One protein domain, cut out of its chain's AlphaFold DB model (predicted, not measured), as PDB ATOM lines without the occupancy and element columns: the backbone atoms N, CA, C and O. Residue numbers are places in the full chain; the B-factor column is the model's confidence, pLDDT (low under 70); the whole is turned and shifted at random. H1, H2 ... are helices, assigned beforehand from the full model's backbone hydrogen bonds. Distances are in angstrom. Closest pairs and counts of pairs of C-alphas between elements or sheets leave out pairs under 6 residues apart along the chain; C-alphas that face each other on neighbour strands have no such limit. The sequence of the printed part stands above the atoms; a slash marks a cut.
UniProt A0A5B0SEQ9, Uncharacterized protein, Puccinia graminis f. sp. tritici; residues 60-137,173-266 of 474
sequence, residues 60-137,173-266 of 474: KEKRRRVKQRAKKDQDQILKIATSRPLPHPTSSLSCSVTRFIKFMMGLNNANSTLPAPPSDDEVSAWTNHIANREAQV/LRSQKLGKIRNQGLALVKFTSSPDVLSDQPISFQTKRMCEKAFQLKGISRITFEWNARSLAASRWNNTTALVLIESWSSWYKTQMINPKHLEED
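Overview. This is residues 60 to 137 and 173 to 266 of the 474 residues of an uncharacterized protein of Puccinia graminis f. sp. tritici (UniProt A0A5B0SEQ9). A loose, small core is made by the helical hairpin H6 and H7, with H2 set steeply across H7, and a long helix, H1, sticks out from it as a free arm. Away from that arm, at the other end of the length, H4 and H5 make a second outlying part, joined to the core through H3 and a long link. The printed part has 172 residues with eight named helices, H1 to H8 in order, and no named strand: the class is all helix. The whole is loose, with a radius of gyration of the C-alphas of 21.0 A, and elongated, spanning 74 by 41 by 33 A.

Arrangement. The longest helix, H1, residues 60 to 82, stands free, apart from the other seven helices. H7, residues 236 to 255, and H6, residues 205 to 217, form a helical hairpin. They touch, closest at the C-alphas of Cys 211 and Ser 248, 5.7 A apart, and run opposite ways at a tilt of 36 degrees, only just steep. H2, residues 92 to 104, only just touches H7, with 3 pairs of C-alphas within 8 A. They touch with residues 97 to 101 of H2 and 245 to 249 of H7 alone; the closest C-alphas, of Phe 100 and Trp 249, are 6.8 A apart, and the two helices run opposite ways at a steep tilt of 65 degrees. H8, residues 260 to 263, is close to H7 but not clearly touching, with the closest C-alphas, of Ser 250 and Leu 263, 6.8 A apart. H3, residues 120 to 127, is close to H7 but not clearly touching; the closest C-alphas, of Val 123 and Trp 237, are 7.3 A apart. H4, residues 129 to 137, and H3 meet only through their link. H5, residues 173 to 184, is close to H4 but not clearly touching, with the closest C-alphas, of Val 137 and Ile 181, 7.4 A apart. Every O i to N i+4 pair is within hydrogen-bond range in H1 to H6; in H7 it is 15 of 16, and H8 is too short for such a pair.

Along the chain. H1 begins at C-alpha 60, (-21.232, 2.259, -21.214), and measures 32.4 A from first to last C-alpha. H7 measures 29.2 A, from C-alpha 236 at (17.113, -13.302, -18.983) to C-alpha 255. H6 measures 18.5 A, H2 18.2 A and H5 16.4 A. H8 ends at C-alpha 263, (12.610, -36.119, -17.841).

Size, cuts and confidence. The C-alphas farthest apart, of Lys 62 and Leu 173, are 76.1 A apart. Residues 138 to 172 are not printed, and C-alphas 137 and 173 are 14.9 A apart across this cut. The links H2 to H3, H5 to H6 and H6 to H7 are long. The mean pLDDT of the printed part is 86.2; residues 83, 108 to 111, 198 to 201 and 257 are under 70.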
ATOM      1  N   LYS A  60     -22.672   2.279 -20.911       80.06
ATOM      2  CA  LYS A  60     -21.232   2.259 -21.214       80.06
ATOM      3  C   LYS A  60     -20.455   1.436 -20.184       80.06
ATOM      4  O   LYS A  60     -19.601   0.633 -20.571       80.06
ATOM      5  N   GLU A  61     -20.779   1.569 -18.902       80.56
ATOM      6  CA  GLU A  61     -20.168   0.790 -17.823       80.56
ATOM      7  C   GLU A  61     -20.531  -0.699 -17.922       80.56
ATOM      8  O   GLU A  61     -19.654  -1.561 -17.821       80.56
ATOM      9  N   LYS A  62     -21.790  -1.030 -18.228       83.00
ATOM     10  CA  LYS A  62     -22.237  -2.408 -18.476       83.00
ATOM     11  C   LYS A  62     -21.489  -3.032 -19.657       83.00
ATOM     12  O   LYS A  62     -20.961  -4.137 -19.530       83.00
ATOM     13  N   ARG A  63     -21.342  -2.304 -20.772       82.81
ATOM     14  CA  ARG A  63     -20.529  -2.731 -21.930       82.81
ATOM     15  C   ARG A  63     -19.060  -2.934 -21.551       82.81
ATOM     16  O   ARG A  63     -18.453  -3.912 -21.987       82.81
ATOM     17  N   ARG A  64     -18.485  -2.057 -20.718       84.06
ATOM     18  CA  ARG A  64     -17.107  -2.195 -20.215       84.06
ATOM     19  C   ARG A  64     -16.943  -3.457 -19.368       84.06
ATOM     20  O   ARG A  64     -15.984  -4.194 -19.582       84.06
ATOM     21  N   ARG A  65     -17.889  -3.750 -18.471       85.88
ATOM     22  CA  ARG A  65     -17.893  -4.974 -17.649       85.88
ATOM     23  C   ARG A  65     -17.982  -6.237 -18.503       85.88
ATOM     24  O   ARG A  65     -17.236  -7.176 -18.246       85.88
ATOM     25  N   VAL A  66     -18.834  -6.252 -19.530       88.56
ATOM     26  CA  VAL A  66     -18.939  -7.388 -20.464       88.56
ATOM     27  C   VAL A  66     -17.632  -7.591 -21.229       88.56
ATOM     28  O   VAL A  66     -17.109  -8.699 -21.237       88.56
ATOM     29  N   LYS A  67     -17.038  -6.524 -21.783       88.62
ATOM     30  CA  LYS A  67     -15.729  -6.604 -22.458       88.62
ATOM     31  C   LYS A  67     -14.614  -7.074 -21.522       88.62
ATOM     32  O   LYS A  67     -13.766  -7.857 -21.931       88.62
ATOM     33  N   GLN A  68     -14.609  -6.622 -20.267       87.50
ATOM     34  CA  GLN A  68     -13.640  -7.079 -19.267       87.50
ATOM     35  C   GLN A  68     -13.820  -8.557 -18.916       87.50
ATOM     36  O   GLN A  68     -12.819  -9.244 -18.745       87.50
ATOM     37  N   ARG A  69     -15.062  -9.046 -18.803       87.94
ATOM     38  CA  ARG A  69     -15.347 -10.475 -18.598       87.94
ATOM     39  C   ARG A  69     -14.888 -11.294 -19.800       87.94
ATOM     40  O   ARG A  69     -14.052 -12.162 -19.617       87.94
ATOM     41  N   ALA A  70     -15.281 -10.907 -21.012       88.06
ATOM     42  CA  ALA A  70     -14.855 -11.573 -22.242       88.06
ATOM     43  C   ALA A  70     -13.324 -11.618 -22.385       88.06
ATOM     44  O   ALA A  70     -12.769 -12.651 -22.743       88.06
ATOM     45  N   LYS A  71     -12.624 -10.529 -22.039       91.19
ATOM     46  CA  LYS A  71     -11.158 -10.508 -22.020       91.19
ATOM     47  C   LYS A  71     -10.581 -11.471 -20.978       91.19
ATOM     48  O   LYS A  71      -9.652 -12.198 -21.293       91.19
ATOM     49  N   LYS A  72     -11.127 -11.500 -19.758       88.19
ATOM     50  CA  LYS A  72     -10.697 -12.450 -18.717       88.19
ATOM     51  C   LYS A  72     -10.932 -13.899 -19.140       88.19
ATOM     52  O   LYS A  72     -10.058 -14.727 -18.914       88.19
ATOM     53  N   ASP A  73     -12.070 -14.180 -19.765       87.56
ATOM     54  CA  ASP A  73     -12.417 -15.510 -20.258       87.56
ATOM     55  C   ASP A  73     -11.469 -15.917 -21.392       87.56
ATOM     56  O   ASP A  73     -10.921 -17.014 -21.371       87.56
ATOM     57  N   GLN A  74     -11.177 -15.007 -22.327       87.75
ATOM     58  CA  GLN A  74     -10.196 -15.228 -23.391       87.75
ATOM     59  C   GLN A  74      -8.780 -15.445 -22.838       87.75
ATOM     60  O   GLN A  74      -8.096 -16.367 -23.273       87.75
ATOM     61  N   ASP A  75      -8.354 -14.655 -21.849       81.81
ATOM     62  CA  ASP A  75      -7.067 -14.828 -21.167       81.81
ATOM     63  C   ASP A  75      -7.009 -16.185 -20.438       81.81
ATOM     64  O   ASP A  75      -5.971 -16.850 -20.425       81.81
ATOM     65  N   GLN A  76      -8.123 -16.629 -19.847       82.56
ATOM     66  CA  GLN A  76      -8.226 -17.925 -19.178       82.56
ATOM     67  C   GLN A  76      -8.195 -19.088 -20.176       82.56
ATOM     68  O   GLN A  76      -7.483 -20.061 -19.933       82.56
ATOM     69  N   ILE A  77      -8.895 -18.975 -21.306       84.69
ATOM     70  CA  ILE A  77      -8.862 -19.953 -22.400       84.69
ATOM     71  C   ILE A  77      -7.451 -20.041 -22.978       84.69
ATOM     72  O   ILE A  77      -6.909 -21.137 -23.079       84.69
ATOM     73  N   LEU A  78      -6.822 -18.902 -23.287       78.06
ATOM     74  CA  LEU A  78      -5.449 -18.852 -23.788       78.06
ATOM     75  C   LEU A  78      -4.484 -19.510 -22.798       78.06
ATOM     76  O   LEU A  78      -3.621 -20.292 -23.193       78.06
ATOM     77  N   LYS A  79      -4.649 -19.238 -21.501       78.38
ATOM     78  CA  LYS A  79      -3.843 -19.856 -20.448       78.38
ATOM     79  C   LYS A  79      -4.030 -21.369 -20.388       78.38
ATOM     80  O   LYS A  79      -3.038 -22.067 -20.240       78.38
ATOM     81  N   ILE A  80      -5.259 -21.872 -20.506       76.56
ATOM     82  CA  ILE A  80      -5.536 -23.317 -20.520       76.56
ATOM     83  C   ILE A  80      -4.939 -23.956 -21.778       76.56
ATOM     84  O   ILE A  80      -4.225 -24.948 -21.668       76.56
ATOM     85  N   ALA A  81      -5.161 -23.351 -22.947       75.44
ATOM     86  CA  ALA A  81      -4.680 -23.847 -24.236       75.44
ATOM     87  C   ALA A  81      -3.145 -23.888 -24.331       75.44
ATOM     88  O   ALA A  81      -2.592 -24.741 -25.018       75.44
ATOM     89  N   THR A  82      -2.454 -22.971 -23.647       72.56
ATOM     90  CA  THR A  82      -0.983 -22.900 -23.632       72.56
ATOM     91  C   THR A  82      -0.347 -23.647 -22.459       72.56
ATOM     92  O   THR A  82       0.848 -23.939 -22.501       72.56
ATOM     93  N   SER A  83      -1.108 -23.967 -21.406       69.56
ATOM     94  CA  SER A  83      -0.582 -24.668 -20.234       69.56
ATOM     95  C   SER A  83      -0.470 -26.170 -20.469       69.56
ATOM     96  O   SER A  83      -1.422 -26.815 -20.900       69.56
ATOM     97  N   ARG A  84       0.673 -26.745 -20.094       73.56
ATOM     98  CA  ARG A  84       0.808 -28.194 -19.921       73.56
ATOM     99  C   ARG A  84       0.346 -28.581 -18.512       73.56
ATOM    100  O   ARG A  84       0.559 -27.803 -17.576       73.56
ATOM    101  N   PRO A  85      -0.287 -29.752 -18.330       77.00
ATOM    102  CA  PRO A  85      -0.622 -30.239 -17.002       77.00
ATOM    103  C   PRO A  85       0.671 -30.418 -16.204       77.00
ATOM    104  O   PRO A  85       1.542 -31.195 -16.576       77.00
ATOM    105  N   LEU A  86       0.811 -29.657 -15.119       83.75
ATOM    106  CA  LEU A  86       1.973 -29.747 -14.245       83.75
ATOM    107  C   LEU A  86       1.734 -30.805 -13.164       83.75
ATOM    108  O   LEU A  86       0.656 -30.803 -12.558       83.75
ATOM    109  N   PRO A  87       2.749 -31.615 -12.814       82.62
ATOM    110  CA  PRO A  87       2.677 -32.528 -11.681       82.62
ATOM    111  C   PRO A  87       2.246 -31.806 -10.402       82.62
ATOM    112  O   PRO A  87       2.541 -30.619 -10.213       82.62
ATOM    113  N   HIS A  88       1.576 -32.511  -9.491       82.81
ATOM    114  CA  HIS A  88       1.146 -31.928  -8.218       82.81
ATOM    115  C   HIS A  88       2.349 -31.317  -7.458       82.81
ATOM    116  O   HIS A  88       3.434 -31.903  -7.499       82.81
ATOM    117  N   PRO A  89       2.222 -30.172  -6.757       78.19
ATOM    118  CA  PRO A  89       3.345 -29.535  -6.056       78.19
ATOM    119  C   PRO A  89       4.089 -30.436  -5.062       78.19
ATOM    120  O   PRO A  89       5.292 -30.273  -4.879       78.19
ATOM    121  N   THR A  90       3.385 -31.393  -4.455       79.88
ATOM    122  CA  THR A  90       3.942 -32.384  -3.513       79.88
ATOM    123  C   THR A  90       4.314 -33.716  -4.172       79.88
ATOM    124  O   THR A  90       4.666 -34.667  -3.480       79.88
ATOM    125  N   SER A  91       4.230 -33.813  -5.502       82.44
ATOM    126  CA  SER A  91       4.691 -35.000  -6.230       82.44
ATOM    127  C   SER A  91       6.184 -35.234  -5.999       82.44
ATOM    128  O   SER A  91       6.957 -34.285  -5.837       82.44
ATOM    129  N   SER A  92       6.607 -36.499  -6.056       84.25
ATOM    130  CA  SER A  92       8.017 -36.889  -5.925       84.25
ATOM    131  C   SER A  92       8.924 -36.112  -6.886       84.25
ATOM    132  O   SER A  92       9.984 -35.634  -6.479       84.25
ATOM    133  N   LEU A  93       8.471 -35.896  -8.125       87.44
ATOM    134  CA  LEU A  93       9.158 -35.088  -9.128       87.44
ATOM    135  C   LEU A  93       9.289 -33.617  -8.714       87.44
ATOM    136  O   LEU A  93      10.400 -33.090  -8.657       87.44
ATOM    137  N   SER A  94       8.174 -32.954  -8.381       87.06
ATOM    138  CA  SER A  94       8.197 -31.537  -7.984       87.06
ATOM    139  C   SER A  94       9.059 -31.313  -6.742       87.06
ATOM    140  O   SER A  94       9.835 -30.356  -6.673       87.06
ATOM    141  N   CYS A  95       8.978 -32.222  -5.771       86.69
ATOM    142  CA  CYS A  95       9.816 -32.175  -4.585       86.69
ATOM    143  C   CYS A  95      11.295 -32.436  -4.904       86.69
ATOM    144  O   CYS A  95      12.148 -31.765  -4.333       86.69
ATOM    145  N   SER A  96      11.615 -33.356  -5.819       89.69
ATOM    146  CA  SER A  96      12.996 -33.625  -6.246       89.69
ATOM    147  C   SER A  96      13.645 -32.391  -6.877       89.69
ATOM    148  O   SER A  96      14.711 -31.962  -6.438       89.69
ATOM    149  N   VAL A  97      12.967 -31.760  -7.841       91.38
ATOM    150  CA  VAL A  97      13.452 -30.547  -8.522       91.38
ATOM    151  C   VAL A  97      13.660 -29.409  -7.523       91.38
ATOM    152  O   VAL A  97      14.719 -28.786  -7.476       91.38
ATOM    153  N   THR A  98      12.659 -29.136  -6.685       91.19
ATOM    154  CA  THR A  98      12.722 -28.003  -5.751       91.19
ATOM    155  C   THR A  98      13.733 -28.218  -4.624       91.19
ATOM    156  O   THR A  98      14.394 -27.258  -4.229       91.19
ATOM    157  N   ARG A  99      13.916 -29.451  -4.131       89.06
ATOM    158  CA  ARG A  99      14.979 -29.781  -3.166       89.06
ATOM    159  C   ARG A  99      16.365 -29.653  -3.782       89.06
ATOM    160  O   ARG A  99      17.235 -29.062  -3.150       89.06
ATOM    161  N   PHE A 100      16.554 -30.111  -5.019       91.88
ATOM    162  CA  PHE A 100      17.817 -29.938  -5.732       91.88
ATOM    163  C   PHE A 100      18.195 -28.462  -5.866       91.88
ATOM    164  O   PHE A 100      19.316 -28.078  -5.544       91.88
ATOM    165  N   ILE A 101      17.251 -27.608  -6.270       93.06
ATOM    166  CA  ILE A 101      17.500 -26.166  -6.400       93.06
ATOM    167  C   ILE A 101      17.835 -25.543  -5.043       93.06
ATOM    168  O   ILE A 101      18.803 -24.792  -4.940       93.06
ATOM    169  N   LYS A 102      17.081 -25.887  -3.991       90.38
ATOM    170  CA  LYS A 102      17.366 -25.436  -2.621       90.38
ATOM    171  C   LYS A 102      18.776 -25.826  -2.177       90.38
ATOM    172  O   LYS A 102      19.502 -24.970  -1.686       90.38
ATOM    173  N   PHE A 103      19.186 -27.069  -2.422       90.50
ATOM    174  CA  PHE A 103      20.530 -27.550  -2.111       90.50
ATOM    175  C   PHE A 103      21.616 -26.773  -2.869       90.50
ATOM    176  O   PHE A 103      22.580 -26.312  -2.260       90.50
ATOM    177  N   MET A 104      21.432 -26.545  -4.174       92.25
ATOM    178  CA  MET A 104      22.364 -25.753  -4.990       92.25
ATOM    179  C   MET A 104      22.476 -24.299  -4.509       92.25
ATOM    180  O   MET A 104      23.537 -23.685  -4.594       92.25
ATOM    181  N   MET A 105      21.394 -23.753  -3.958       90.88
ATOM    182  CA  MET A 105      21.358 -22.417  -3.364       90.88
ATOM    183  C   MET A 105      21.863 -22.359  -1.914       90.88
ATOM    184  O   MET A 105      21.986 -21.262  -1.377       90.88
ATOM    185  N   GLY A 106      22.159 -23.494  -1.274       87.50
ATOM    186  CA  GLY A 106      22.548 -23.538   0.138       87.50
ATOM    187  C   GLY A 106      21.389 -23.264   1.106       87.50
ATOM    188  O   GLY A 106      21.599 -22.701   2.177       87.50
ATOM    189  N   LEU A 107      20.160 -23.642   0.739       86.44
ATOM    190  CA  LEU A 107      18.971 -23.528   1.585       86.44
ATOM    191  C   LEU A 107      18.741 -24.850   2.333       86.44
ATOM    192  O   LEU A 107      18.390 -25.859   1.721       86.44
ATOM    193  N   ASN A 108      18.950 -24.831   3.649       68.75
ATOM    194  CA  ASN A 108      18.881 -25.985   4.551       68.75
ATOM    195  C   ASN A 108      17.485 -26.279   5.107       68.75
ATOM    196  O   ASN A 108      17.128 -27.438   5.299       68.75
ATOM    197  N   ASN A 109      16.668 -25.251   5.328       65.69
ATOM    198  CA  ASN A 109      15.419 -25.343   6.077       65.69
ATOM    199  C   ASN A 109      14.331 -24.502   5.379       65.69
ATOM    200  O   ASN A 109      14.606 -23.708   4.480       65.69
ATOM    201  N   ALA A 110      13.071 -24.627   5.809       61.31
ATOM    202  CA  ALA A 110      12.001 -23.729   5.353       61.31
ATOM    203  C   ALA A 110      12.286 -22.247   5.687       61.31
ATOM    204  O   ALA A 110      11.882 -21.368   4.928       61.31
ATOM    205  N   ASN A 111      13.061 -22.004   6.751       63.69
ATOM    206  CA  ASN A 111      13.374 -20.675   7.288       63.69
ATOM    207  C   ASN A 111      14.703 -20.102   6.761       63.69
ATOM    208  O   ASN A 111      15.165 -19.070   7.248       63.69
ATOM    209  N   SER A 112      15.361 -20.768   5.804       78.25
ATOM    210  CA  SER A 112      16.607 -20.258   5.229       78.25
ATOM    211  C   SER A 112      16.361 -18.937   4.510       78.25
ATOM    212  O   SER A 112      15.468 -18.826   3.668       78.25
ATOM    213  N   THR A 113      17.200 -17.944   4.793       85.75
ATOM    214  CA  THR A 113      17.155 -16.664   4.089       85.75
ATOM    215  C   THR A 113      17.518 -16.865   2.626       85.75
ATOM    216  O   THR A 113      18.584 -17.396   2.310       85.75
ATOM    217  N   LEU A 114      16.653 -16.403   1.726       90.06
ATOM    218  CA  LEU A 114      16.931 -16.415   0.299       90.06
ATOM    219  C   LEU A 114      18.105 -15.471  -0.009       90.06
ATOM    220  O   LEU A 114      18.202 -14.397   0.602       90.06
ATOM    221  N   PRO A 115      18.995 -15.845  -0.947       90.88
ATOM    222  CA  PRO A 115      20.131 -15.015  -1.325       90.88
ATOM    223  C   PRO A 115      19.658 -13.704  -1.952       90.88
ATOM    224  O   PRO A 115      18.598 -13.644  -2.573       90.88
ATOM    225  N   ALA A 116      20.469 -12.654  -1.836       90.88
ATOM    226  CA  ALA A 116      20.190 -11.389  -2.509       90.88
ATOM    227  C   ALA A 116      20.075 -11.589  -4.038       90.88
ATOM    228  O   ALA A 116      20.779 -12.452  -4.587       90.88
ATOM    229  N   PRO A 117      19.235 -10.802  -4.738       92.88
ATOM    230  CA  PRO A 117      19.172 -10.799  -6.196       92.88
ATOM    231  C   PRO A 117      20.540 -10.427  -6.784       92.88
ATOM    232  O   PRO A 117      21.380  -9.888  -6.051       92.88
ATOM    233  N   PRO A 118      20.803 -10.744  -8.063       93.19
ATOM    234  CA  PRO A 118      22.048 -10.341  -8.713       93.19
ATOM    235  C   PRO A 118      22.188  -8.813  -8.696       93.19
ATOM    236  O   PRO A 118      21.184  -8.109  -8.816       93.19
ATOM    237  N   SER A 119      23.408  -8.303  -8.513       92.44
ATOM    238  CA  SER A 119      23.664  -6.862  -8.642       92.44
ATOM    239  C   SER A 119      23.671  -6.428 -10.109       92.44
ATOM    240  O   SER A 119      23.886  -7.245 -11.008       92.44
ATOM    241  N   ASP A 120      23.495  -5.132 -10.362       90.38
ATOM    242  CA  ASP A 120      23.533  -4.583 -11.725       90.38
ATOM    243  C   ASP A 120      24.890  -4.826 -12.409       90.38
ATOM    244  O   ASP A 120      24.945  -5.108 -13.609       90.38
ATOM    245  N   ASP A 121      25.981  -4.816 -11.635       90.56
ATOM    246  CA  ASP A 121      27.322  -5.171 -12.111       90.56
ATOM    247  C   ASP A 121      27.406  -6.647 -12.521       90.56
ATOM    248  O   ASP A 121      27.964  -6.964 -13.573       90.56
ATOM    249  N   GLU A 122      26.826  -7.560 -11.728       91.56
ATOM    250  CA  GLU A 122      26.775  -8.993 -12.052       91.56
ATOM    251  C   GLU A 122      25.984  -9.228 -13.345       91.56
ATOM    252  O   GLU A 122      26.435  -9.962 -14.229       91.56
ATOM    253  N   VAL A 123      24.831  -8.569 -13.491       92.00
ATOM    254  CA  VAL A 123      23.990  -8.670 -14.692       92.00
ATOM    255  C   VAL A 123      24.702  -8.088 -15.914       92.00
ATOM    256  O   VAL A 123      24.669  -8.697 -16.989       92.00
ATOM    257  N   SER A 124      25.388  -6.954 -15.771       90.25
ATOM    258  CA  SER A 124      26.136  -6.305 -16.857       90.25
ATOM    259  C   SER A 124      27.350  -7.128 -17.291       90.25
ATOM    260  O   SER A 124      27.578  -7.326 -18.489       90.25
ATOM    261  N   ALA A 125      28.106  -7.669 -16.333       89.75
ATOM    262  CA  ALA A 125      29.240  -8.551 -16.596       89.75
ATOM    263  C   ALA A 125      28.800  -9.842 -17.297       89.75
ATOM    264  O   ALA A 125      29.448 -10.278 -18.252       89.75
ATOM    265  N   TRP A 126      27.676 -10.426 -16.868       93.38
ATOM    266  CA  TRP A 126      27.092 -11.609 -17.495       93.38
ATOM    267  C   TRP A 126      26.575 -11.325 -18.911       93.38
ATOM    268  O   TRP A 126      26.881 -12.075 -19.839       93.38
ATOM    269  N   THR A 127      25.858 -10.217 -19.113       92.06
ATOM    270  CA  THR A 127      25.312  -9.836 -20.429       92.06
ATOM    271  C   THR A 127      26.424  -9.677 -21.468       92.06
ATOM    272  O   THR A 127      26.284 -10.122 -22.606       92.06
ATOM    273  N   ASN A 128      27.565  -9.120 -21.058       91.38
ATOM    274  CA  ASN A 128      28.728  -8.917 -21.921       91.38
ATOM    275  C   ASN A 128      29.724 -10.092 -21.901       91.38
ATOM    276  O   ASN A 128      30.775 -10.018 -22.536       91.38
ATOM    277  N   HIS A 129      29.431 -11.193 -21.202       88.81
ATOM    278  CA  HIS A 129      30.383 -12.288 -20.986       88.81
ATOM    279  C   HIS A 129      30.872 -12.932 -22.290       88.81
ATOM    280  O   HIS A 129      32.055 -13.253 -22.409       88.81
ATOM    281  N   ILE A 130      29.992 -13.107 -23.282       88.75
ATOM    282  CA  ILE A 130      30.375 -13.675 -24.584       88.75
ATOM    283  C   ILE A 130      31.327 -12.722 -25.312       88.75
ATOM    284  O   ILE A 130      32.423 -13.140 -25.677       88.75
ATOM    285  N   ALA A 131      30.968 -11.440 -25.420       90.06
ATOM    286  CA  ALA A 131      31.809 -10.419 -26.048       90.06
ATOM    287  C   ALA A 131      33.178 -10.295 -25.353       90.06
ATOM    288  O   ALA A 131      34.219 -10.253 -26.007       90.06
ATOM    289  N   ASN A 132      33.205 -10.342 -24.019       86.94
ATOM    290  CA  ASN A 132      34.443 -10.327 -23.239       86.94
ATOM    291  C   ASN A 132      35.327 -11.548 -23.537       86.94
ATOM    292  O   ASN A 132      36.550 -11.430 -23.626       86.94
ATOM    293  N   ARG A 133      34.732 -12.733 -23.718       87.75
ATOM    294  CA  ARG A 133      35.470 -13.949 -24.092       87.75
ATOM    295  C   ARG A 133      35.978 -13.898 -25.523       87.75
ATOM    296  O   ARG A 133      37.109 -14.308 -25.764       87.75
ATOM    297  N   GLU A 134      35.184 -13.384 -26.451       89.94
ATOM    298  CA  GLU A 134      35.615 -13.156 -27.832       89.94
ATOM    299  C   GLU A 134      36.805 -12.197 -27.880       89.94
ATOM    300  O   GLU A 134      37.813 -12.508 -28.514       89.94
ATOM    301  N   ALA A 135      36.757 -11.102 -27.114       88.31
ATOM    302  CA  ALA A 135      37.873 -10.173 -26.970       88.31
ATOM    303  C   ALA A 135      39.117 -10.847 -26.363       88.31
ATOM    304  O   ALA A 135      40.229 -10.640 -26.844       88.31
ATOM    305  N   GLN A 136      38.963 -11.720 -25.359       85.50
ATOM    306  CA  GLN A 136      40.084 -12.502 -24.818       85.50
ATOM    307  C   GLN A 136      40.701 -13.445 -25.858       85.50
ATOM    308  O   GLN A 136      41.926 -13.578 -25.914       85.50
ATOM    309  N   VAL A 137      39.880 -14.098 -26.686       88.19
ATOM    310  CA  VAL A 137      40.367 -14.942 -27.785       88.19
ATOM    311  C   VAL A 137      41.095 -14.090 -28.819       88.19
ATOM    312  O   VAL A 137      42.202 -14.451 -29.213       88.19
ATOM    313  N   LEU A 173      48.191 -21.555 -39.659       84.06
ATOM    314  CA  LEU A 173      48.781 -21.058 -38.407       84.06
ATOM    315  C   LEU A 173      47.725 -20.453 -37.474       84.06
ATOM    316  O   LEU A 173      47.744 -20.701 -36.265       84.06
ATOM    317  N   ARG A 174      46.764 -19.701 -38.025       85.44
ATOM    318  CA  ARG A 174      45.618 -19.175 -37.270       85.44
ATOM    319  C   ARG A 174      44.769 -20.305 -36.689       85.44
ATOM    320  O   ARG A 174      44.430 -20.255 -35.508       85.44
ATOM    321  N   SER A 175      44.471 -21.332 -37.479       86.19
ATOM    322  CA  SER A 175      43.704 -22.507 -37.043       86.19
ATOM    323  C   SER A 175      44.440 -23.291 -35.954       86.19
ATOM    324  O   SER A 175      43.838 -23.677 -34.954       86.19
ATOM    325  N   GLN A 176      45.762 -23.441 -36.076       87.62
ATOM    326  CA  GLN A 176      46.599 -24.065 -35.054       87.62
ATOM    327  C   GLN A 176      46.597 -23.252 -33.748       87.62
ATOM    328  O   GLN A 176      46.450 -23.827 -32.667       87.62
ATOM    329  N   LYS A 177      46.717 -21.918 -33.821       84.81
ATOM    330  CA  LYS A 177      46.615 -21.033 -32.646       84.81
ATOM    331  C   LYS A 177      45.237 -21.120 -31.987       84.81
ATOM    332  O   LYS A 177      45.170 -21.257 -30.768       84.81
ATOM    333  N   LEU A 178      44.156 -21.109 -32.768       87.69
ATOM    334  CA  LEU A 178      42.795 -21.323 -32.263       87.69
ATOM    335  C   LEU A 178      42.664 -22.679 -31.553       87.69
ATOM    336  O   LEU A 178      42.099 -22.740 -30.463       87.69
ATOM    337  N   GLY A 179      43.249 -23.742 -32.114       85.94
ATOM    338  CA  GLY A 179      43.314 -25.061 -31.481       85.94
ATOM    339  C   GLY A 179      44.055 -25.042 -30.140       85.94
ATOM    340  O   GLY A 179      43.553 -25.570 -29.150       85.94
ATOM    341  N   LYS A 180      45.205 -24.359 -30.058       87.19
ATOM    342  CA  LYS A 180      45.946 -24.183 -28.794       87.19
ATOM    343  C   LYS A 180      45.130 -23.416 -27.751       87.19
ATOM    344  O   LYS A 180      45.085 -23.838 -26.600       87.19
ATOM    345  N   ILE A 181      44.454 -22.334 -28.148       86.38
ATOM    346  CA  ILE A 181      43.582 -21.550 -27.256       86.38
ATOM    347  C   ILE A 181      42.415 -22.409 -26.757       86.38
ATOM    348  O   ILE A 181      42.102 -22.380 -25.568       86.38
ATOM    349  N   ARG A 182      41.803 -23.211 -27.638       86.62
ATOM    350  CA  ARG A 182      40.736 -24.152 -27.275       86.62
ATOM    351  C   ARG A 182      41.213 -25.171 -26.240       86.62
ATOM    352  O   ARG A 182      40.506 -25.397 -25.266       86.62
ATOM    353  N   ASN A 183      42.402 -25.741 -26.431       84.44
ATOM    354  CA  ASN A 183      42.958 -26.760 -25.538       84.44
ATOM    355  C   ASN A 183      43.387 -26.184 -24.182       84.44
ATOM    356  O   ASN A 183      43.180 -26.820 -23.155       84.44
ATOM    357  N   GLN A 184      43.958 -24.976 -24.164       83.69
ATOM    358  CA  GLN A 184      44.314 -24.278 -22.923       83.69
ATOM    359  C   GLN A 184      43.084 -23.785 -22.150       83.69
ATOM    360  O   GLN A 184      43.146 -23.605 -20.937       83.69
ATOM    361  N   GLY A 185      41.976 -23.541 -22.852       78.25
ATOM    362  CA  GLY A 185      40.781 -22.949 -22.280       78.25
ATOM    363  C   GLY A 185      40.922 -21.450 -21.990       78.25
ATOM    364  O   GLY A 185      41.987 -20.824 -22.085       78.25
ATOM    365  N   LEU A 186      39.787 -20.847 -21.652       82.44
ATOM    366  CA  LEU A 186      39.715 -19.486 -21.125       82.44
ATOM    367  C   LEU A 186      39.454 -19.554 -19.626       82.44
ATOM    368  O   LEU A 186      38.795 -20.487 -19.160       82.44
ATOM    369  N   ALA A 187      39.937 -18.548 -18.897       81.88
ATOM    370  CA  ALA A 187      39.626 -18.415 -17.483       81.88
ATOM    371  C   ALA A 187      38.102 -18.384 -17.295       81.88
ATOM    372  O   ALA A 187      37.370 -17.738 -18.053       81.88
ATOM    373  N   LEU A 188      37.630 -19.149 -16.316       83.06
ATOM    374  CA  LEU A 188      36.229 -19.166 -15.929       83.06
ATOM    375  C   LEU A 188      35.904 -17.923 -15.098       83.06
ATOM    376  O   LEU A 188      36.789 -17.331 -14.477       83.06
ATOM    377  N   VAL A 189      34.631 -17.528 -15.095       86.69
ATOM    378  CA  VAL A 189      34.164 -16.443 -14.228       86.69
ATOM    379  C   VAL A 189      34.404 -16.829 -12.771       86.69
ATOM    380  O   VAL A 189      34.160 -17.970 -12.374       86.69
ATOM    381  N   LYS A 190      34.901 -15.879 -11.973       86.75
ATOM    382  CA  LYS A 190      35.086 -16.075 -10.535       86.75
ATOM    383  C   LYS A 190      33.725 -16.354  -9.903       86.75
ATOM    384  O   LYS A 190      32.815 -15.535 -10.013       86.75
ATOM    385  N   PHE A 191      33.605 -17.511  -9.264       89.88
ATOM    386  CA  PHE A 191      32.342 -17.999  -8.732       89.88
ATOM    387  C   PHE A 191      32.308 -17.928  -7.211       89.88
ATOM    388  O   PHE A 191      33.280 -18.294  -6.549       89.88
ATOM    389  N   THR A 192      31.176 -17.493  -6.673       90.56
ATOM    390  CA  THR A 192      30.895 -17.483  -5.240       90.56
ATOM    391  C   THR A 192      30.015 -18.684  -4.916       90.56
ATOM    392  O   THR A 192      28.813 -18.666  -5.185       90.56
ATOM    393  N   SER A 193      30.621 -19.733  -4.357       88.06
ATOM    394  CA  SER A 193      29.903 -20.945  -3.953       88.06
ATOM    395  C   SER A 193      28.951 -20.673  -2.790       88.06
ATOM    396  O   SER A 193      29.282 -19.958  -1.843       88.06
ATOM    397  N   SER A 194      27.758 -21.261  -2.867       85.00
ATOM    398  CA  SER A 194      26.772 -21.211  -1.786       85.00
ATOM    399  C   SER A 194      27.210 -22.102  -0.615       85.00
ATOM    400  O   SER A 194      27.941 -23.070  -0.848       85.00
ATOM    401  N   PRO A 195      26.744 -21.852   0.626       83.12
ATOM    402  CA  PRO A 195      27.065 -22.692   1.777       83.12
ATOM    403  C   PRO A 195      26.760 -24.173   1.536       83.12
ATOM    404  O   PRO A 195      25.805 -24.531   0.837       83.12
ATOM    405  N   ASP A 196      27.593 -25.038   2.101       80.19
ATOM    406  CA  ASP A 196      27.358 -26.475   2.101       80.19
ATOM    407  C   ASP A 196      26.294 -26.818   3.140       80.19
ATOM    408  O   ASP A 196      26.375 -26.439   4.306       80.19
ATOM    409  N   VAL A 197      25.261 -27.508   2.675       76.94
ATOM    410  CA  VAL A 197      24.073 -27.841   3.448       76.94
ATOM    411  C   VAL A 197      23.925 -29.348   3.465       76.94
ATOM    412  O   VAL A 197      24.054 -29.989   2.425       76.94
ATOM    413  N   LEU A 198      23.629 -29.918   4.631       67.75
ATOM    414  CA  LEU A 198      23.252 -31.324   4.722       67.75
ATOM    415  C   LEU A 198      21.869 -31.496   4.082       67.75
ATOM    416  O   LEU A 198      20.924 -30.799   4.446       67.75
ATOM    417  N   SER A 199      21.774 -32.374   3.087       63.41
ATOM    418  CA  SER A 199      20.532 -32.682   2.377       63.41
ATOM    419  C   SER A 199      20.147 -34.128   2.636       63.41
ATOM    420  O   SER A 199      20.995 -35.010   2.546       63.41
ATOM    421  N   ASP A 200      18.859 -34.372   2.874       62.78
ATOM    422  CA  ASP A 200      18.294 -35.722   3.004       62.78
ATOM    423  C   ASP A 200      18.309 -36.498   1.670       62.78
ATOM    424  O   ASP A 200      18.010 -37.691   1.627       62.78
ATOM    425  N   GLN A 201      18.617 -35.830   0.551       64.12
ATOM    426  CA  GLN A 201      18.802 -36.477  -0.748       64.12
ATOM    427  C   GLN A 201      20.259 -36.914  -0.966       64.12
ATOM    428  O   GLN A 201      21.176 -36.224  -0.523       64.12
ATOM    429  N   PRO A 202      20.502 -37.959  -1.783       71.44
ATOM    430  CA  PRO A 202      21.844 -38.396  -2.176       71.44
ATOM    431  C   PRO A 202      22.507 -37.438  -3.194       71.44
ATOM    432  O   PRO A 202      23.177 -37.867  -4.137       71.44
ATOM    433  N   ILE A 203      22.297 -36.121  -3.070       82.06
ATOM    434  CA  ILE A 203      22.991 -35.137  -3.904       82.06
ATOM    435  C   ILE A 203      24.396 -34.961  -3.335       82.06
ATOM    436  O   ILE A 203      24.599 -34.352  -2.290       82.06
ATOM    437  N   SER A 204      25.382 -35.499  -4.045       84.50
ATOM    438  CA  SER A 204      26.782 -35.391  -3.642       84.50
ATOM    439  C   SER A 204      27.328 -33.962  -3.795       84.50
ATOM    440  O   SER A 204      26.927 -33.210  -4.691       84.50
ATOM    441  N   PHE A 205      28.349 -33.616  -3.005       84.50
ATOM    442  CA  PHE A 205      29.133 -32.389  -3.212       84.50
ATOM    443  C   PHE A 205      29.771 -32.318  -4.603       84.50
ATOM    444  O   PHE A 205      29.942 -31.234  -5.160       84.50
ATOM    445  N   GLN A 206      30.076 -33.468  -5.208       87.75
ATOM    446  CA  GLN A 206      30.576 -33.522  -6.577       87.75
ATOM    447  C   GLN A 206      29.527 -33.016  -7.574       87.75
ATOM    448  O   GLN A 206      29.849 -32.238  -8.470       87.75
ATOM    449  N   THR A 207      28.260 -33.393  -7.392       89.12
ATOM    450  CA  THR A 207      27.142 -32.882  -8.195       89.12
ATOM    451  C   THR A 207      27.007 -31.367  -8.052       89.12
ATOM    452  O   THR A 207      26.830 -30.675  -9.056       89.12
ATOM    453  N   LYS A 208      27.166 -30.840  -6.830       90.94
ATOM    454  CA  LYS A 208      27.184 -29.391  -6.583       90.94
ATOM    455  C   LYS A 208      28.303 -28.703  -7.361       90.94
ATOM    456  O   LYS A 208      28.023 -27.812  -8.155       90.94
ATOM    457  N   ARG A 209      29.545 -29.179  -7.245       90.62
ATOM    458  CA  ARG A 209      30.701 -28.620  -7.976       90.62
ATOM    459  C   ARG A 209      30.524 -28.648  -9.494       90.62
ATOM    460  O   ARG A 209      30.928 -27.710 -10.180       90.62
ATOM    461  N   MET A 210      29.918 -29.705 -10.032       91.31
ATOM    462  CA  MET A 210      29.624 -29.797 -11.465       91.31
ATOM    463  C   MET A 210      28.587 -28.759 -11.906       91.31
ATOM    464  O   MET A 210      28.776 -28.123 -12.943       91.31
ATOM    465  N   CYS A 211      27.542 -28.544 -11.103       93.50
ATOM    466  CA  CYS A 211      26.558 -27.484 -11.320       93.50
ATOM    467  C   CYS A 211      27.231 -26.100 -11.286       93.50
ATOM    468  O   CYS A 211      27.116 -25.332 -12.238       93.50
ATOM    469  N   GLU A 212      28.034 -25.807 -10.260       93.75
ATOM    470  CA  GLU A 212      28.775 -24.540 -10.139       93.75
ATOM    471  C   GLU A 212      29.698 -24.283 -11.341       93.75
ATOM    472  O   GLU A 212      29.749 -23.174 -11.876       93.75
ATOM    473  N   LYS A 213      30.377 -25.321 -11.845       91.81
ATOM    474  CA  LYS A 213      31.186 -25.228 -13.068       91.81
ATOM    475  C   LYS A 213      30.337 -24.926 -14.310       91.81
ATOM    476  O   LYS A 213      30.787 -24.184 -15.186       91.81
ATOM    477  N   ALA A 214      29.119 -25.461 -14.403       93.69
ATOM    478  CA  ALA A 214      28.193 -25.137 -15.489       93.69
ATOM    479  C   ALA A 214      27.760 -23.660 -15.439       93.69
ATOM    480  O   ALA A 214      27.765 -22.980 -16.468       93.69
ATOM    481  N   PHE A 215      27.495 -23.129 -14.241       94.19
ATOM    482  CA  PHE A 215      27.235 -21.701 -14.034       94.19
ATOM    483  C   PHE A 215      28.427 -20.828 -14.459       94.19
ATOM    484  O   PHE A 215      28.252 -19.876 -15.222       94.19
ATOM    485  N   GLN A 216      29.646 -21.207 -14.067       91.94
ATOM    486  CA  GLN A 216      30.880 -20.527 -14.475       91.94
ATOM    487  C   GLN A 216      31.070 -20.481 -15.993       91.94
ATOM    488  O   GLN A 216      31.459 -19.451 -16.544       91.94
ATOM    489  N   LEU A 217      30.783 -21.587 -16.686       90.12
ATOM    490  CA  LEU A 217      30.864 -21.667 -18.147       90.12
ATOM    491  C   LEU A 217      29.839 -20.758 -18.836       90.12
ATOM    492  O   LEU A 217      30.123 -20.211 -19.902       90.12
ATOM    493  N   LYS A 218      28.667 -20.571 -18.221       90.56
ATOM    494  CA  LYS A 218      27.628 -19.635 -18.677       90.56
ATOM    495  C   LYS A 218      27.877 -18.188 -18.242       90.56
ATOM    496  O   LYS A 218      27.095 -17.315 -18.608       90.56
ATOM    497  N   GLY A 219      28.963 -17.931 -17.517       90.06
ATOM    498  CA  GLY A 219      29.369 -16.598 -17.086       90.06
ATOM    499  C   GLY A 219      28.617 -16.061 -15.874       90.06
ATOM    500  O   GLY A 219      28.640 -14.858 -15.639       90.06
ATOM    501  N   ILE A 220      27.922 -16.924 -15.133       92.31
ATOM    502  CA  ILE A 220      27.150 -16.539 -13.954       92.31
ATOM    503  C   ILE A 220      28.037 -16.695 -12.714       92.31
ATOM    504  O   ILE A 220      28.610 -17.760 -12.483       92.31
ATOM    505  N   SER A 221      28.138 -15.634 -11.915       90.50
ATOM    506  CA  SER A 221      29.019 -15.531 -10.742       90.50
ATOM    507  C   SER A 221      28.532 -16.305  -9.516       90.50
ATOM    508  O   SER A 221      29.346 -16.675  -8.675       90.50
ATOM    509  N   ARG A 222      27.223 -16.538  -9.374       93.56
ATOM    510  CA  ARG A 222      26.624 -17.263  -8.241       93.56
ATOM    511  C   ARG A 222      25.212 -17.742  -8.554       93.56
ATOM    512  O   ARG A 222      24.535 -17.181  -9.413       93.56
ATOM    513  N   ILE A 223      24.737 -18.742  -7.816       94.19
ATOM    514  CA  ILE A 223      23.387 -19.295  -7.989       94.19
ATOM    515  C   ILE A 223      22.388 -18.439  -7.203       94.19
ATOM    516  O   ILE A 223      22.257 -18.561  -5.987       94.19
ATOM    517  N   THR A 224      21.678 -17.554  -7.903       94.38
ATOM    518  CA  THR A 224      20.607 -16.718  -7.342       94.38
ATOM    519  C   THR A 224      19.574 -16.370  -8.414       94.38
ATOM    520  O   THR A 224      19.831 -16.536  -9.608       94.38
ATOM    521  N   PHE A 225      18.423 -15.849  -7.992       94.62
ATOM    522  CA  PHE A 225      17.372 -15.362  -8.878       94.62
ATOM    523  C   PHE A 225      17.108 -13.872  -8.660       94.62
ATOM    524  O   PHE A 225      17.196 -13.339  -7.556       94.62
ATOM    525  N   GLU A 226      16.710 -13.201  -9.728       93.56
ATOM    526  CA  GLU A 226      16.092 -11.890  -9.698       93.56
ATOM    527  C   GLU A 226      14.649 -12.021  -9.185       93.56
ATOM    528  O   GLU A 226      13.706 -12.304  -9.931       93.56
ATOM    529  N   TRP A 227      14.475 -11.846  -7.876       92.62
ATOM    530  CA  TRP A 227      13.205 -12.088  -7.181       92.62
ATOM    531  C   TRP A 227      12.069 -11.132  -7.571       92.62
ATOM    532  O   TRP A 227      10.898 -11.456  -7.383       92.62
ATOM    533  N   ASN A 228      12.389  -9.971  -8.142       87.12
ATOM    534  CA  ASN A 228      11.391  -8.980  -8.554       87.12
ATOM    535  C   ASN A 228      10.786  -9.272  -9.940       87.12
ATOM    536  O   ASN A 228       9.737  -8.723 -10.286       87.12
ATOM    537  N   ALA A 229      11.394 -10.170 -10.720       88.00
ATOM    538  CA  ALA A 229      10.897 -10.537 -12.039       88.00
ATOM    539  C   ALA A 229       9.551 -11.276 -11.947       88.00
ATOM    540  O   ALA A 229       9.363 -12.165 -11.112       88.00
ATOM    541  N   ARG A 230       8.596 -10.944 -12.831       84.50
ATOM    542  CA  ARG A 230       7.215 -11.485 -12.812       84.50
ATOM    543  C   ARG A 230       7.079 -12.919 -13.332       84.50
ATOM    544  O   ARG A 230       6.145 -13.621 -12.940       84.50
ATOM    545  N   SER A 231       8.029 -13.395 -14.120       86.19
ATOM    546  CA  SER A 231       8.081 -14.748 -14.690       86.19
ATOM    547  C   SER A 231       9.526 -15.111 -15.029       86.19
ATOM    548  O   SER A 231      10.406 -14.250 -14.961       86.19
ATOM    549  N   LEU A 232       9.773 -16.368 -15.414       88.12
ATOM    550  CA  LEU A 232      11.076 -16.758 -15.968       88.12
ATOM    551  C   LEU A 232      11.381 -15.982 -17.256       88.12
ATOM    552  O   LEU A 232      12.480 -15.466 -17.416       88.12
ATOM    553  N   ALA A 233      10.384 -15.822 -18.131       86.12
ATOM    554  CA  ALA A 233      10.533 -15.096 -19.393       86.12
ATOM    555  C   ALA A 233      10.823 -13.594 -19.212       86.12
ATOM    556  O   ALA A 233      11.414 -12.971 -20.089       86.12
ATOM    557  N   ALA A 234      10.426 -13.005 -18.078       88.44
ATOM    558  CA  ALA A 234      10.645 -11.587 -17.802       88.44
ATOM    559  C   ALA A 234      12.106 -11.247 -17.459       88.44
ATOM    560  O   ALA A 234      12.476 -10.082 -17.542       88.44
ATOM    561  N   SER A 235      12.925 -12.231 -17.070       92.56
ATOM    562  CA  SER A 235      14.325 -12.015 -16.699       92.56
ATOM    563  C   SER A 235      15.229 -13.007 -17.418       92.56
ATOM    564  O   SER A 235      15.165 -14.220 -17.201       92.56
ATOM    565  N   ARG A 236      16.123 -12.483 -18.266       92.69
ATOM    566  CA  ARG A 236      17.113 -13.302 -18.983       92.69
ATOM    567  C   ARG A 236      18.038 -14.044 -18.011       92.69
ATOM    568  O   ARG A 236      18.398 -15.191 -18.281       92.69
ATOM    569  N   TRP A 237      18.362 -13.422 -16.875       93.88
ATOM    570  CA  TRP A 237      19.133 -14.039 -15.797       93.88
ATOM    571  C   TRP A 237      18.396 -15.243 -15.206       93.88
ATOM    572  O   TRP A 237      18.957 -16.339 -15.141       93.88
ATOM    573  N   ASN A 238      17.123 -15.072 -14.827       95.00
ATOM    574  CA  ASN A 238      16.319 -16.152 -14.244       95.00
ATOM    575  C   ASN A 238      16.117 -17.307 -15.216       95.00
ATOM    576  O   ASN A 238      16.248 -18.461 -14.818       95.00
ATOM    577  N   ASN A 239      15.826 -17.001 -16.483       94.62
ATOM    578  CA  ASN A 239      15.674 -18.018 -17.515       94.62
ATOM    579  C   ASN A 239      16.963 -18.837 -17.682       94.62
ATOM    580  O   ASN A 239      16.932 -20.062 -17.648       94.62
ATOM    581  N   THR A 240      18.116 -18.168 -17.785       94.44
ATOM    582  CA  THR A 240      19.412 -18.850 -17.936       94.44
ATOM    583  C   THR A 240      19.760 -19.675 -16.700       94.44
ATOM    584  O   THR A 240      20.161 -20.828 -16.824       94.44
ATOM    585  N   THR A 241      19.541 -19.121 -15.506       95.25
ATOM    586  CA  THR A 241      19.739 -19.814 -14.225       95.25
ATOM    587  C   THR A 241      18.873 -21.071 -14.137       95.25
ATOM    588  O   THR A 241      19.372 -22.139 -13.786       95.25
ATOM    589  N   ALA A 242      17.592 -20.974 -14.507       95.75
ATOM    590  CA  ALA A 242      16.681 -22.112 -14.525       95.75
ATOM    591  C   ALA A 242      17.148 -23.195 -15.505       95.75
ATOM    592  O   ALA A 242      17.192 -24.358 -15.123       95.75
ATOM    593  N   LEU A 243      17.569 -22.833 -16.720       95.50
ATOM    594  CA  LEU A 243      18.061 -23.798 -17.709       95.50
ATOM    595  C   LEU A 243      19.297 -24.566 -17.217       95.50
ATOM    596  O   LEU A 243      19.342 -25.787 -17.348       95.50
ATOM    597  N   VAL A 244      20.265 -23.882 -16.594       95.75
ATOM    598  CA  VAL A 244      21.457 -24.544 -16.028       95.75
ATOM    599  C   VAL A 244      21.078 -25.492 -14.887       95.75
ATOM    600  O   VAL A 244      21.618 -26.598 -14.793       95.75
ATOM    601  N   LEU A 245      20.127 -25.094 -14.034       96.19
ATOM    602  CA  LEU A 245      19.620 -25.950 -12.959       96.19
ATOM    603  C   LEU A 245      18.857 -27.159 -13.499       96.19
ATOM    604  O   LEU A 245      19.042 -28.251 -12.971       96.19
ATOM    605  N   ILE A 246      18.047 -26.994 -14.548       95.44
ATOM    606  CA  ILE A 246      17.318 -28.087 -15.208       95.44
ATOM    607  C   ILE A 246      18.300 -29.085 -15.812       95.44
ATOM    608  O   ILE A 246      18.149 -30.285 -15.598       95.44
ATOM    609  N   GLU A 247      19.320 -28.615 -16.532       94.81
ATOM    610  CA  GLU A 247      20.343 -29.475 -17.136       94.81
ATOM    611  C   GLU A 247      21.125 -30.248 -16.062       94.81
ATOM    612  O   GLU A 247      21.279 -31.469 -16.147       94.81
ATOM    613  N   SER A 248      21.539 -29.552 -15.000       94.25
ATOM    614  CA  SER A 248      22.280 -30.147 -13.882       94.25
ATOM    615  C   SER A 248      21.433 -31.155 -13.103       94.25
ATOM    616  O   SER A 248      21.905 -32.253 -12.801       94.25
ATOM    617  N   TRP A 249      20.173 -30.814 -12.818       94.31
ATOM    618  CA  TRP A 249      19.220 -31.714 -12.177       94.31
ATOM    619  C   TRP A 249      18.953 -32.930 -13.053       94.31
ATOM    620  O   TRP A 249      19.026 -34.042 -12.553       94.31
ATOM    621  N   SER A 250      18.723 -32.752 -14.355       92.38
ATOM    622  CA  SER A 250      18.448 -33.854 -15.286       92.38
ATOM    623  C   SER A 250      19.628 -34.818 -15.380       92.38
ATOM    624  O   SER A 250      19.436 -36.032 -15.401       92.38
ATOM    625  N   SER A 251      20.855 -34.291 -15.411       91.19
ATOM    626  CA  SER A 251      22.080 -35.094 -15.415       91.19
ATOM    627  C   SER A 251      22.226 -35.908 -14.126       91.19
ATOM    628  O   SER A 251      22.418 -37.121 -14.184       91.19
ATOM    629  N   TRP A 252      22.044 -35.275 -12.962       91.06
ATOM    630  CA  TRP A 252      22.049 -35.973 -11.672       91.06
ATOM    631  C   TRP A 252      20.904 -36.984 -11.556       91.06
ATOM    632  O   TRP A 252      21.108 -38.113 -11.133       91.06
ATOM    633  N   TYR A 253      19.701 -36.618 -11.974       89.00
ATOM    634  CA  TYR A 253      18.516 -37.455 -11.855       89.00
ATOM    635  C   TYR A 253      18.625 -38.725 -12.712       89.00
ATOM    636  O   TYR A 253      18.210 -39.800 -12.278       89.00
ATOM    637  N   LYS A 254      19.273 -38.637 -13.885       88.75
ATOM    638  CA  LYS A 254      19.628 -39.806 -14.706       88.75
ATOM    639  C   LYS A 254      20.521 -40.796 -13.958       88.75
ATOM    640  O   LYS A 254      20.331 -41.993 -14.130       88.75
ATOM    641  N   THR A 255      21.449 -40.343 -13.111       85.62
ATOM    642  CA  THR A 255      22.311 -41.270 -12.350       85.62
ATOM    643  C   THR A 255      21.568 -41.993 -11.233       85.62
ATOM    644  O   THR A 255      22.009 -43.054 -10.808       85.62
ATOM    645  N   GLN A 256      20.430 -41.457 -10.781       79.56
ATOM    646  CA  GLN A 256      19.623 -42.072  -9.727       79.56
ATOM    647  C   GLN A 256      18.727 -43.214 -10.235       79.56
ATOM    648  O   GLN A 256      18.190 -43.952  -9.418       79.56
ATOM    649  N   MET A 257      18.543 -43.368 -11.558       66.81
ATOM    650  CA  MET A 257      17.749 -44.450 -12.180       66.81
ATOM    651  C   MET A 257      16.304 -44.593 -11.634       66.81
ATOM    652  O   MET A 257      15.715 -45.663 -11.713       66.81
ATOM    653  N   ILE A 258      15.709 -43.519 -11.092       71.19
ATOM    654  CA  ILE A 258      14.417 -43.580 -10.374       71.19
ATOM    655  C   ILE A 258      13.228 -43.750 -11.333       71.19
ATOM    656  O   ILE A 258      12.426 -44.662 -11.175       71.19
ATOM    657  N   ASN A 259      13.070 -42.840 -12.305       76.94
ATOM    658  CA  ASN A 259      11.992 -42.904 -13.300       76.94
ATOM    659  C   ASN A 259      12.322 -42.029 -14.527       76.94
ATOM    660  O   ASN A 259      12.271 -40.804 -14.401       76.94
ATOM    661  N   PRO A 260      12.618 -42.598 -15.708       78.62
ATOM    662  CA  PRO A 260      13.018 -41.822 -16.883       78.62
ATOM    663  C   PRO A 260      11.905 -40.915 -17.429       78.62
ATOM    664  O   PRO A 260      12.218 -39.863 -17.979       78.62
ATOM    665  N   LYS A 261      10.622 -41.243 -17.204       82.00
ATOM    666  CA  LYS A 261       9.480 -40.430 -17.673       82.00
ATOM    667  C   LYS A 261       9.454 -39.030 -17.065       82.00
ATOM    668  O   LYS A 261       8.964 -38.092 -17.675       82.00
ATOM    669  N   HIS A 262      10.036 -38.862 -15.878       82.81
ATOM    670  CA  HIS A 262      10.138 -37.553 -15.235       82.81
ATOM    671  C   HIS A 262      10.982 -36.546 -16.035       82.81
ATOM    672  O   HIS A 262      10.879 -35.354 -15.779       82.81
ATOM    673  N   LEU A 263      11.819 -36.999 -16.975       81.75
ATOM    674  CA  LEU A 263      12.610 -36.119 -17.841       81.75
ATOM    675  C   LEU A 263      11.788 -35.515 -18.992       81.75
ATOM    676  O   LEU A 263      12.237 -34.551 -19.603       81.75
ATOM    677  N   GLU A 264      10.614 -36.077 -19.290       82.81
ATOM    678  CA  GLU A 264       9.700 -35.601 -20.342       82.81
ATOM    679  C   GLU A 264       8.707 -34.548 -19.818       82.81
ATOM    680  O   GLU A 264       8.033 -33.867 -20.592       82.81
ATOM    681  N   GLU A 265       8.632 -34.399 -18.495       86.88
ATOM    682  CA  GLU A 265       7.744 -33.475 -17.795       86.88
ATOM    683  C   GLU A 265       8.210 -32.016 -17.897       86.88
ATOM    684  O   GLU A 265       9.383 -31.709 -18.123       86.88
ATOM    685  N   ASP A 266       7.287 -31.079 -17.664       88.12
ATOM    686  CA  ASP A 266       7.583 -29.643 -17.701       88.12
ATOM    687  C   ASP A 266       8.314 -29.165 -16.429       88.12
ATOM    688  O   ASP A 266       7.745 -28.540 -15.526       88.12
TER     689      ASP A 266